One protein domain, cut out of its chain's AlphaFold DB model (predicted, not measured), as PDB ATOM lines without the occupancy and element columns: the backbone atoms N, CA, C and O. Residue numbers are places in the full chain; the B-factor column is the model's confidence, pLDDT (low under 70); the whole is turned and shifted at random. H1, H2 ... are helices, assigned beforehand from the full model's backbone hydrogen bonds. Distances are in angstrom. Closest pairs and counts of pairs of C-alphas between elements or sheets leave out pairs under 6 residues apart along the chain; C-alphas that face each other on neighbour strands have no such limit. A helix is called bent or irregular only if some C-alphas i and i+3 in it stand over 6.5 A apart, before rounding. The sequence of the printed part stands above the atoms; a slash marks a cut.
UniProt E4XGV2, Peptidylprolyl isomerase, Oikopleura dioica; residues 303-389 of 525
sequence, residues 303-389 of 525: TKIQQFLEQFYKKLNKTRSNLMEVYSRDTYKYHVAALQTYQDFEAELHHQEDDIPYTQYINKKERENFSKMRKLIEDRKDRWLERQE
ATOM      1  N   THR A 303      93.575 119.081 112.272       85.94
ATOM      2  CA  THR A 303      92.482 118.370 112.949       85.94
ATOM      3  C   THR A 303      92.188 118.962 114.326       85.94
ATOM      4  O   THR A 303      91.024 119.149 114.695       85.94
ATOM      5  N   LYS A 304      93.236 119.324 115.077       86.12
ATOM      6  CA  LYS A 304      93.109 119.957 116.394       86.12
ATOM      7  C   LYS A 304      92.631 121.395 116.283       86.12
ATOM      8  O   LYS A 304      91.824 121.810 117.118       86.12
ATOM      9  N   ILE A 305      93.067 122.135 115.258       86.25
ATOM     10  CA  ILE A 305      92.550 123.484 114.992       86.25
ATOM     11  C   ILE A 305      91.046 123.410 114.724       86.25
ATOM     12  O   ILE A 305      90.281 124.137 115.355       86.25
ATOM     13  N   GLN A 306      90.599 122.512 113.845       84.12
ATOM     14  CA  GLN A 306      89.189 122.413 113.475       84.12
ATOM     15  C   GLN A 306      88.300 122.064 114.681       84.12
ATOM     16  O   GLN A 306      87.291 122.733 114.911       84.12
ATOM     17  N   GLN A 307      88.716 121.096 115.505       86.81
ATOM     18  CA  GLN A 307      88.021 120.751 116.754       86.81
ATOM     19  C   GLN A 307      87.988 121.927 117.744       86.81
ATOM     20  O   GLN A 307      86.971 122.181 118.392       86.81
ATOM     21  N   PHE A 308      89.092 122.668 117.863       88.06
ATOM     22  CA  PHE A 308      89.174 123.834 118.739       88.06
ATOM     23  C   PHE A 308      88.251 124.970 118.276       88.06
ATOM     24  O   PHE A 308      87.517 125.541 119.091       88.06
ATOM     25  N   LEU A 309      88.240 125.276 116.976       86.56
ATOM     26  CA  LEU A 309      87.368 126.294 116.392       86.56
ATOM     27  C   LEU A 309      85.894 125.920 116.558       86.56
ATOM     28  O   LEU A 309      85.105 126.752 117.009       86.56
ATOM     29  N   GLU A 310      85.521 124.669 116.289       85.50
ATOM     30  CA  GLU A 310      84.147 124.194 116.473       85.50
ATOM     31  C   GLU A 310      83.657 124.397 117.916       85.50
ATOM     32  O   GLU A 310      82.530 124.848 118.145       85.50
ATOM     33  N   GLN A 311      84.531 124.162 118.896       86.94
ATOM     34  CA  GLN A 311      84.199 124.311 120.308       86.94
ATOM     35  C   GLN A 311      84.122 125.781 120.771       86.94
ATOM     36  O   GLN A 311      83.220 126.146 121.534       86.94
ATOM     37  N   PHE A 312      85.064 126.636 120.358       88.19
ATOM     38  CA  PHE A 312      85.265 127.953 120.984       88.19
ATOM     39  C   PHE A 312      84.845 129.152 120.130       88.19
ATOM     40  O   PHE A 312      84.578 130.222 120.684       88.19
ATOM     41  N   TYR A 313      84.713 129.011 118.814       85.94
ATOM     42  CA  TYR A 313      84.532 130.162 117.924       85.94
ATOM     43  C   TYR A 313      83.220 130.927 118.169       85.94
ATOM     44  O   TYR A 313      83.182 132.158 118.195       85.94
ATOM     45  N   LYS A 314      82.130 130.218 118.489       86.62
ATOM     46  CA  LYS A 314      80.861 130.853 118.893       86.62
ATOM     47  C   LYS A 314      81.020 131.716 120.150       86.62
ATOM     48  O   LYS A 314      80.383 132.766 120.281       86.62
ATOM     49  N   LYS A 315      81.858 131.277 121.096       88.00
ATOM     50  CA  LYS A 315      82.179 132.040 122.308       88.00
ATOM     51  C   LYS A 315      83.020 133.264 121.949       88.00
ATOM     52  O   LYS A 315      82.673 134.355 122.396       88.00
ATOM     53  N   LEU A 316      84.032 133.094 121.096       89.06
ATOM     54  CA  LEU A 316      84.895 134.166 120.593       89.06
ATOM     55  C   LEU A 316      84.079 135.299 119.958       89.06
ATOM     56  O   LEU A 316      84.191 136.450 120.379       89.06
ATOM     57  N   ASN A 317      83.171 134.976 119.033       87.31
ATOM     58  CA  ASN A 317      82.316 135.966 118.369       87.31
ATOM     59  C   ASN A 317      81.426 136.725 119.354       87.31
ATOM     60  O   ASN A 317      81.218 137.934 119.228       87.31
ATOM     61  N   LYS A 318      80.920 136.035 120.380       87.50
ATOM     62  CA  LYS A 318      80.144 136.676 121.443       87.50
ATOM     63  C   LYS A 318      81.011 137.620 122.277       87.50
ATOM     64  O   LYS A 318      80.538 138.699 122.630       87.50
ATOM     65  N   THR A 319      82.256 137.246 122.572       89.38
ATOM     66  CA  THR A 319      83.225 138.102 123.273       89.38
ATOM     67  C   THR A 319      83.582 139.331 122.440       89.38
ATOM     68  O   THR A 319      83.475 140.439 122.956       89.38
ATOM     69  N   ARG A 320      83.871 139.174 121.141       89.19
ATOM     70  CA  ARG A 320      84.088 140.291 120.201       89.19
ATOM     71  C   ARG A 320      82.888 141.234 120.152       89.19
ATOM     72  O   ARG A 320      83.043 142.443 120.287       89.19
ATOM     73  N   SER A 321      81.673 140.691 120.059       85.50
ATOM     74  CA  SER A 321      80.459 141.509 120.099       85.50
ATOM     75  C   SER A 321      80.295 142.250 121.433       85.50
ATOM     76  O   SER A 321      79.879 143.408 121.443       85.50
ATOM     77  N   ASN A 322      80.631 141.622 122.563       87.12
ATOM     78  CA  ASN A 322      80.615 142.292 123.863       87.12
ATOM     79  C   ASN A 322      81.657 143.417 123.932       87.12
ATOM     80  O   ASN A 322      81.319 144.500 124.403       87.12
ATOM     81  N   LEU A 323      82.877 143.175 123.447       87.62
ATOM     82  CA  LEU A 323      83.960 144.157 123.399       87.62
ATOM     83  C   LEU A 323      83.586 145.369 122.556       87.62
ATOM     84  O   LEU A 323      83.675 146.485 123.043       87.62
ATOM     85  N   MET A 324      83.085 145.167 121.338       81.75
ATOM     86  CA  MET A 324      82.652 146.272 120.477       81.75
ATOM     87  C   MET A 324      81.541 147.110 121.116       81.75
ATOM     88  O   MET A 324      81.548 148.334 121.001       81.75
ATOM     89  N   GLU A 325      80.602 146.480 121.829       79.81
ATOM     90  CA  GLU A 325      79.582 147.213 122.581       79.81
ATOM     91  C   GLU A 325      80.219 148.056 123.696       79.81
ATOM     92  O   GLU A 325      79.839 149.213 123.866       79.81
ATOM     93  N   VAL A 326      81.196 147.506 124.427       82.62
ATOM     94  CA  VAL A 326      81.928 148.221 125.485       82.62
ATOM     95  C   VAL A 326      82.760 149.364 124.901       82.62
ATOM     96  O   VAL A 326      82.628 150.489 125.375       82.62
ATOM     97  N   TYR A 327      83.524 149.126 123.834       82.06
ATOM     98  CA  TYR A 327      84.296 150.157 123.140       82.06
ATOM     99  C   TYR A 327      83.419 151.273 122.594       82.06
ATOM    100  O   TYR A 327      83.791 152.439 122.656       82.06
ATOM    101  N   SER A 328      82.218 150.944 122.112       76.06
ATOM    102  CA  SER A 328      81.292 151.966 121.632       76.06
ATOM    103  C   SER A 328      80.893 152.956 122.734       76.06
ATOM    104  O   SER A 328      80.485 154.068 122.410       76.06
ATOM    105  N   ARG A 329      80.957 152.578 124.019       75.56
ATOM    106  CA  ARG A 329      80.583 153.469 125.131       75.56
ATOM    107  C   ARG A 329      81.620 154.564 125.369       75.56
ATOM    108  O   ARG A 329      81.230 155.650 125.770       75.56
ATOM    109  N   ASP A 330      82.887 154.287 125.082       71.44
ATOM    110  CA  ASP A 330      83.995 155.239 125.164       71.44
ATOM    111  C   ASP A 330      84.726 155.274 123.813       71.44
ATOM    112  O   ASP A 330      85.813 154.719 123.618       71.44
ATOM    113  N   THR A 331      84.066 155.906 122.838       66.38
ATOM    114  CA  THR A 331      84.610 156.072 121.485       66.38
ATOM    115  C   THR A 331      85.808 157.009 121.440       66.38
ATOM    116  O   THR A 331      86.550 156.978 120.466       66.38
ATOM    117  N   TYR A 332      86.037 157.821 122.471       69.00
ATOM    118  CA  TYR A 332      87.213 158.680 122.517       69.00
ATOM    119  C   TYR A 332      88.478 157.825 122.639       69.00
ATOM    120  O   TYR A 332      89.342 157.854 121.760       69.00
ATOM    121  N   LYS A 333      88.538 156.975 123.669       75.81
ATOM    122  CA  LYS A 333      89.747 156.209 123.975       75.81
ATOM    123  C   LYS A 333      89.908 154.941 123.132       75.81
ATOM    124  O   LYS A 333      91.032 154.597 122.774       75.81
ATOM    125  N   TYR A 334      88.818 154.242 122.807       77.75
ATOM    126  CA  TYR A 334      88.900 152.874 122.273       77.75
ATOM    127  C   TYR A 334      88.405 152.697 120.829       77.75
ATOM    128  O   TYR A 334      88.278 151.563 120.367       77.75
ATOM    129  N   HIS A 335      88.140 153.772 120.075       73.38
ATOM    130  CA  HIS A 335      87.637 153.638 118.697       73.38
ATOM    131  C   HIS A 335      88.585 152.864 117.768       73.38
ATOM    132  O   HIS A 335      88.112 152.052 116.975       73.38
ATOM    133  N   VAL A 336      89.904 153.076 117.871       81.19
ATOM    134  CA  VAL A 336      90.896 152.363 117.045       81.19
ATOM    135  C   VAL A 336      90.848 150.865 117.333       81.19
ATOM    136  O   VAL A 336      90.709 150.071 116.410       81.19
ATOM    137  N   ALA A 337      90.871 150.481 118.614       81.00
ATOM    138  CA  ALA A 337      90.781 149.083 119.037       81.00
ATOM    139  C   ALA A 337      89.464 148.426 118.582       81.00
ATOM    140  O   ALA A 337      89.445 147.268 118.160       81.00
ATOM    141  N   ALA A 338      88.359 149.178 118.603       78.94
ATOM    142  CA  ALA A 338      87.062 148.700 118.139       78.94
ATOM    143  C   ALA A 338      87.026 148.438 116.628       78.94
ATOM    144  O   ALA A 338      86.465 147.430 116.195       78.94
ATOM    145  N   LEU A 339      87.621 149.331 115.831       81.69
ATOM    146  CA  LEU A 339      87.740 149.161 114.383       81.69
ATOM    147  C   LEU A 339      88.707 148.031 114.030       81.69
ATOM    148  O   LEU A 339      88.390 147.250 113.139       81.69
ATOM    149  N   GLN A 340      89.815 147.883 114.761       85.19
ATOM    150  CA  GLN A 340      90.736 146.759 114.585       85.19
ATOM    151  C   GLN A 340      90.017 145.425 114.814       85.19
ATOM    152  O   GLN A 340      90.027 144.566 113.945       85.19
ATOM    153  N   THR A 341      89.264 145.307 115.914       82.56
ATOM    154  CA  THR A 341      88.478 144.094 116.218       82.56
ATOM    155  C   THR A 341      87.493 143.745 115.091       82.56
ATOM    156  O   THR A 341      87.190 142.576 114.855       82.56
ATOM    157  N   TYR A 342      86.955 144.757 114.399       81.19
ATOM    158  CA  TYR A 342      86.098 144.555 113.233       81.19
ATOM    159  C   TYR A 342      86.884 144.111 111.997       81.19
ATOM    160  O   TYR A 342      86.439 143.210 111.290       81.19
ATOM    161  N   GLN A 343      88.028 144.743 111.733       84.38
ATOM    162  CA  GLN A 343      88.908 144.397 110.618       84.38
ATOM    163  C   GLN A 343      89.415 142.962 110.744       84.38
ATOM    164  O   GLN A 343      89.376 142.236 109.758       84.38
ATOM    165  N   ASP A 344      89.783 142.529 111.950       82.19
ATOM    166  CA  ASP A 344      90.195 141.151 112.222       82.19
ATOM    167  C   ASP A 344      89.051 140.166 111.907       82.19
ATOM    168  O   ASP A 344      89.257 139.135 111.271       82.19
ATOM    169  N   PHE A 345      87.809 140.514 112.271       81.31
ATOM    170  CA  PHE A 345      86.625 139.712 111.939       81.31
ATOM    171  C   PHE A 345      86.317 139.686 110.429       81.31
ATOM    172  O   PHE A 345      85.927 138.645 109.899       81.31
ATOM    173  N   GLU A 346      86.466 140.808 109.718       80.56
ATOM    174  CA  GLU A 346      86.316 140.844 108.256       80.56
ATOM    175  C   GLU A 346      87.428 140.063 107.552       80.56
ATOM    176  O   GLU A 346      87.137 139.337 106.601       80.56
ATOM    177  N   ALA A 347      88.669 140.155 108.030       80.81
ATOM    178  CA  ALA A 347      89.794 139.394 107.502       80.81
ATOM    179  C   ALA A 347      89.522 137.888 107.606       80.81
ATOM    180  O   ALA A 347      89.647 137.185 106.611       80.81
ATOM    181  N   GLU A 348      89.036 137.396 108.749       77.19
ATOM    182  CA  GLU A 348      88.631 135.989 108.907       77.19
ATOM    183  C   GLU A 348      87.475 135.581 107.978       77.19
ATOM    184  O   GLU A 348      87.413 134.442 107.518       77.19
ATOM    185  N   LEU A 349      86.545 136.494 107.680       72.75
ATOM    186  CA  LEU A 349      85.425 136.231 106.770       72.75
ATOM    187  C   LEU A 349      85.872 136.143 105.300       72.75
ATOM    188  O   LEU A 349      85.265 135.408 104.516       72.75
ATOM    189  N   HIS A 350      86.871 136.945 104.927       66.81
ATOM    190  CA  HIS A 350      87.327 137.145 103.552       66.81
ATOM    191  C   HIS A 350      88.622 136.404 103.209       66.81
ATOM    192  O   HIS A 350      88.953 136.323 102.025       66.81
ATOM    193  N   HIS A 351      89.321 135.831 104.191       63.91
ATOM    194  CA  HIS A 351      90.470 134.965 103.950       63.91
ATOM    195  C   HIS A 351      90.027 133.721 103.173       63.91
ATOM    196  O   HIS A 351      89.326 132.849 103.684       63.91
ATOM    197  N   GLN A 352      90.429 133.673 101.903       50.84
ATOM    198  CA  GLN A 352      90.262 132.533 100.997       50.84
ATOM    199  C   GLN A 352      91.511 131.634 100.953       50.84
ATOM    200  O   GLN A 352      91.502 130.644 100.230       50.84
ATOM    201  N   GLU A 353      92.576 131.991 101.682       51.50
ATOM    202  CA  GLU A 353      93.915 131.386 101.556       51.50
ATOM    203  C   GLU A 353      94.274 130.363 102.649       51.50
ATOM    204  O   GLU A 353      95.260 129.656 102.475       51.50
ATOM    205  N   ASP A 354      93.478 130.221 103.715       49.69
ATOM    206  CA  ASP A 354      93.681 129.176 104.732       49.69
ATOM    207  C   ASP A 354      92.745 127.982 104.474       49.69
ATOM    208  O   ASP A 354      91.554 128.166 104.205       49.69
ATOM    209  N   ASP A 355      93.247 126.754 104.652       53.59
ATOM    210  CA  ASP A 355      92.527 125.474 104.492       53.59
ATOM    211  C   ASP A 355      91.284 125.306 105.406       53.59
ATOM    212  O   ASP A 355      90.551 124.317 105.317       53.59
ATOM    213  N   ILE A 356      90.989 126.288 106.270       58.69
ATOM    214  CA  ILE A 356      89.901 126.250 107.249       58.69
ATOM    215  C   ILE A 356      88.866 127.357 106.958       58.69
ATOM    216  O   ILE A 356      89.083 128.526 107.286       58.69
ATOM    217  N   PRO A 357      87.685 127.023 106.404       62.12
ATOM    218  CA  PRO A 357      86.672 128.015 106.058       62.12
ATOM    219  C   PRO A 357      85.913 128.522 107.300       62.12
ATOM    220  O   PRO A 357      84.885 127.967 107.696       62.12
ATOM    221  N   TYR A 358      86.342 129.660 107.865       66.69
ATOM    222  CA  TYR A 358      85.664 130.349 108.985       66.69
ATOM    223  C   TYR A 358      84.200 130.711 108.702       66.69
ATOM    224  O   TYR A 358      83.385 130.868 109.615       66.69
ATOM    225  N   THR A 359      83.835 130.798 107.421       65.06
ATOM    226  CA  THR A 359      82.465 131.043 106.959       65.06
ATOM    227  C   THR A 359      81.451 130.022 107.481       65.06
ATOM    228  O   THR A 359      80.278 130.378 107.614       65.06
ATOM    229  N   GLN A 360      81.892 128.806 107.829       71.31
ATOM    230  CA  GLN A 360      81.056 127.754 108.420       71.31
ATOM    231  C   GLN A 360      80.630 128.071 109.860       71.31
ATOM    232  O   GLN A 360      79.558 127.651 110.293       71.31
ATOM    233  N   TYR A 361      81.420 128.865 110.586       70.56
ATOM    234  CA  TYR A 361      81.182 129.182 111.994       70.56
ATOM    235  C   TYR A 361      80.522 130.557 112.212       70.56
ATOM    236  O   TYR A 361      80.211 130.915 113.349       70.56
ATOM    237  N   ILE A 362      80.292 131.334 111.140       73.31
ATOM    238  CA  ILE A 362      79.718 132.689 111.198       73.31
ATOM    239  C   ILE A 362      78.307 132.718 110.602       73.31
ATOM    240  O   ILE A 362      78.114 132.639 109.380       73.31
ATOM    241  N   ASN A 363      77.315 132.992 111.450       78.56
ATOM    242  CA  ASN A 363      75.920 133.114 111.027       78.56
ATOM    243  C   ASN A 363      75.638 134.436 110.296       78.56
ATOM    244  O   ASN A 363      76.174 135.490 110.640       78.56
ATOM    245  N   LYS A 364      74.677 134.434 109.358       78.56
ATOM    246  CA  LYS A 364      74.228 135.656 108.652       78.56
ATOM    247  C   LYS A 364      73.816 136.783 109.614       78.56
ATOM    248  O   LYS A 364      74.188 137.934 109.414       78.56
ATOM    249  N   LYS A 365      73.100 136.441 110.692       79.12
ATOM    250  CA  LYS A 365      72.683 137.400 111.731       79.12
ATOM    251  C   LYS A 365      73.868 138.037 112.460       79.12
ATOM    252  O   LYS A 365      73.790 139.198 112.841       79.12
ATOM    253  N   GLU A 366      74.944 137.286 112.677       75.25
ATOM    254  CA  GLU A 366      76.144 137.802 113.341       75.25
ATOM    255  C   GLU A 366      76.839 138.819 112.437       75.25
ATOM    256  O   GLU A 366      77.105 139.925 112.894       75.25
ATOM    257  N   ARG A 367      76.988 138.525 111.138       79.38
ATOM    258  CA  ARG A 367      77.537 139.483 110.156       79.38
ATOM    259  C   ARG A 367      76.751 140.793 110.127       79.38
ATOM    260  O   ARG A 367      77.333 141.871 110.198       79.38
ATOM    261  N   GLU A 368      75.421 140.708 110.094       82.44
ATOM    262  CA  GLU A 368      74.555 141.893 110.144       82.44
ATOM    263  C   GLU A 368      74.721 142.683 111.452       82.44
ATOM    264  O   GLU A 368      74.666 143.913 111.441       82.44
ATOM    265  N   ASN A 369      74.927 142.006 112.585       80.06
ATOM    266  CA  ASN A 369      75.144 142.665 113.873       80.06
ATOM    267  C   ASN A 369      76.504 143.373 113.934       80.06
ATOM    268  O   ASN A 369      76.554 144.523 114.371       80.06
ATOM    269  N   PHE A 370      77.579 142.728 113.472       80.25
ATOM    270  CA  PHE A 370      78.911 143.336 113.404       80.25
ATOM    271  C   PHE A 370      78.917 144.561 112.481       80.25
ATOM    272  O   PHE A 370      79.399 145.618 112.882       80.25
ATOM    273  N   SER A 371      78.275 144.475 111.310       83.00
ATOM    274  CA  SER A 371      78.121 145.611 110.389       83.00
ATOM    275  C   SER A 371      77.362 146.787 111.025       83.00
ATOM    276  O   SER A 371      77.792 147.938 110.932       83.00
ATOM    277  N   LYS A 372      76.268 146.515 111.754       83.94
ATOM    278  CA  LYS A 372      75.528 147.554 112.496       83.94
ATOM    279  C   LYS A 372      76.377 148.209 113.585       83.94
ATOM    280  O   LYS A 372      76.267 149.415 113.784       83.94
ATOM    281  N   MET A 373      77.192 147.432 114.299       79.25
ATOM    282  CA  MET A 373      78.054 147.973 115.352       79.25
ATOM    283  C   MET A 373      79.211 148.797 114.796       79.25
ATOM    284  O   MET A 373      79.492 149.851 115.356       79.25
ATOM    285  N   ARG A 374      79.813 148.384 113.676       83.56
ATOM    286  CA  ARG A 374      80.803 149.194 112.956       83.56
ATOM    287  C   ARG A 374      80.228 150.563 112.607       83.56
ATOM    288  O   ARG A 374      80.784 151.571 113.025       83.56
ATOM    289  N   LYS A 375      79.068 150.583 111.941       85.06
ATOM    290  CA  LYS A 375      78.403 151.834 111.566       85.06
ATOM    291  C   LYS A 375      78.099 152.708 112.785       85.06
ATOM    292  O   LYS A 375      78.320 153.906 112.753       85.06
ATOM    293  N   LEU A 376      77.651 152.110 113.891       81.12
ATOM    294  CA  LEU A 376      77.412 152.844 115.136       81.12
ATOM    295  C   LEU A 376      78.685 153.501 115.695       81.12
ATOM    296  O   LEU A 376      78.603 154.604 116.235       81.12
ATOM    297  N   ILE A 377      79.830 152.816 115.620       79.62
ATOM    298  CA  ILE A 377      81.126 153.329 116.086       79.62
ATOM    299  C   ILE A 377      81.611 154.456 115.168       79.62
ATOM    300  O   ILE A 377      81.995 155.506 115.678       79.62
ATOM    301  N   GLU A 378      81.538 154.266 113.849       83.56
ATOM    302  CA  GLU A 378      81.869 155.287 112.842       83.56
ATOM    303  C   GLU A 378      80.988 156.534 113.026       83.56
ATOM    304  O   GLU A 378      81.512 157.609 113.299       83.56
ATOM    305  N   ASP A 379      79.660 156.377 113.087       82.56
ATOM    306  CA  ASP A 379      78.722 157.486 113.313       82.56
ATOM    307  C   ASP A 379      78.994 158.227 114.646       82.56
ATOM    308  O   ASP A 379      78.705 159.417 114.782       82.56
ATOM    309  N   ARG A 380      79.468 157.529 115.693       80.50
ATOM    310  CA  ARG A 380      79.837 158.152 116.984       80.50
ATOM    311  C   ARG A 380      81.148 158.923 116.893       80.50
ATOM    312  O   ARG A 380      81.243 159.977 117.516       80.50
ATOM    313  N   LYS A 381      82.121 158.399 116.150       81.19
ATOM    314  CA  LYS A 381      83.397 159.063 115.884       81.19
ATOM    315  C   LYS A 381      83.177 160.338 115.072       81.19
ATOM    316  O   LYS A 381      83.701 161.376 115.457       81.19
ATOM    317  N   ASP A 382      82.374 160.269 114.016       83.12
ATOM    318  CA  ASP A 382      82.120 161.410 113.132       83.12
ATOM    319  C   ASP A 382      81.422 162.542 113.893       83.12
ATOM    320  O   ASP A 382      81.922 163.661 113.915       83.12
ATOM    321  N   ARG A 383      80.380 162.228 114.682       79.75
ATOM    322  CA  ARG A 383      79.745 163.207 115.590       79.75
ATOM    323  C   ARG A 383      80.704 163.832 116.603       79.75
ATOM    324  O   ARG A 383      80.452 164.929 117.088       79.75
ATOM    325  N   TRP A 384      81.737 163.104 117.021       73.19
ATOM    326  CA  TRP A 384      82.739 163.643 117.936       73.19
ATOM    327  C   TRP A 384      83.703 164.587 117.212       73.19
ATOM    328  O   TRP A 384      83.982 165.660 117.739       73.19
ATOM    329  N   LEU A 385      84.159 164.226 116.009       79.75
ATOM    330  CA  LEU A 385      84.993 165.091 115.168       79.75
ATOM    331  C   LEU A 385      84.269 166.400 114.827       79.75
ATOM    332  O   LEU A 385      84.854 167.464 114.997       79.75
ATOM    333  N   GLU A 386      82.985 166.325 114.462       79.94
ATOM    334  CA  GLU A 386      82.136 167.497 114.195       79.94
ATOM    335  C   GLU A 386      82.108 168.465 115.396       79.94
ATOM    336  O   GLU A 386      82.328 169.660 115.233       79.94
ATOM    337  N   ARG A 387      81.954 167.952 116.627       71.38
ATOM    338  CA  ARG A 387      81.986 168.779 117.854       71.38
ATOM    339  C   ARG A 387      83.343 169.435 118.120       71.38
ATOM    340  O   ARG A 387      83.393 170.501 118.724       71.38
ATOM    341  N   GLN A 388      84.442 168.787 117.735       67.12
ATOM    342  CA  GLN A 388      85.789 169.344 117.899       67.12
ATOM    343  C   GLN A 388      86.069 170.451 116.876       67.12
ATOM    344  O   GLN A 388      86.719 171.441 117.208       67.12
ATOM    345  N   GLU A 389      85.561 170.309 115.651       67.56
ATOM    346  CA  GLU A 389      85.656 171.334 114.607       67.56
ATOM    347  C   GLU A 389      84.802 172.575 114.926       67.56
ATOM    348  O   GLU A 389      85.183 173.688 114.561       67.56
TER     349      GLU A 389
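This is residues 303 to 389 of the 525 residues of the protein "Peptidylprolyl isomerase" of Oikopleura dioica (UniProt E4XGV2). Three helices, H1b, H2 and H3, run side by side as a loose up-and-down bundle, each going against the one before it along the chain and each touching the other two. H1a, the first arm of the bent helix H1, turns off at one end of this rod, and the last residues of H3 make the other end. The printed part has 87 residues with three named helices, in the order H1, H2, H3, and no named strand; the class is all helix. The whole is loose, with a radius of gyration of the C-alphas of 14.9 A, and spans 53 by 22 by 21 A.

H1, residues 303 to 329, was assigned as one helix by its hydrogen bonds but is bent: C-alphas 311 and 314 are 7.5 A apart. Its arm H1a, residues 303 to 311, begins at C-alpha 303 (92.482, 118.370, 112.949); H1b, residues 314 to 329, is 23.5 A long. H2, residues 331 to 350, is 26.2 A long and irregular, with C-alphas 333 and 336 8.0 A apart. H3, residues 364 to 389, is 37.9 A long and ends at C-alpha 389 (85.656, 171.334, 114.607).

H1a stands at a steep tilt of 55 degrees to H1b and is apart from H2 and H3. H1b and H2, a helical hairpin, touch at a shallow tilt of 29 degrees, opposite ways; their closest C-alphas, of Tyr 327 and Tyr 334, are 5.4 A apart, and H2 touches with residues 334 to 341 alone. H2 and H3, also a hairpin, touch at 33 degrees, a tilt only just shallow, opposite ways, closest at the C-alphas of Thr 331 and Lys 381, 6.5 A. H1b and H3 touch at a shallow tilt of 18 degrees, the same way, closest at the C-alphas of Ser 328 and Ile 377, 5.7 A. Every O i to N i+4 pair is within hydrogen-bond range in H1a and H3, 11 of 12 in H1b and 13 of 16 in H2.

The C-alphas of Thr 303 and Glu 389, the two farthest apart, are 53.4 A apart. The printed part has no cut. The link from H1 to H2 is tight; that from H2 to H3, residues 351 to 363, is long. The model's pLDDT is under 70 at residues 331 to 332, 350 to 359 and 388 to 389.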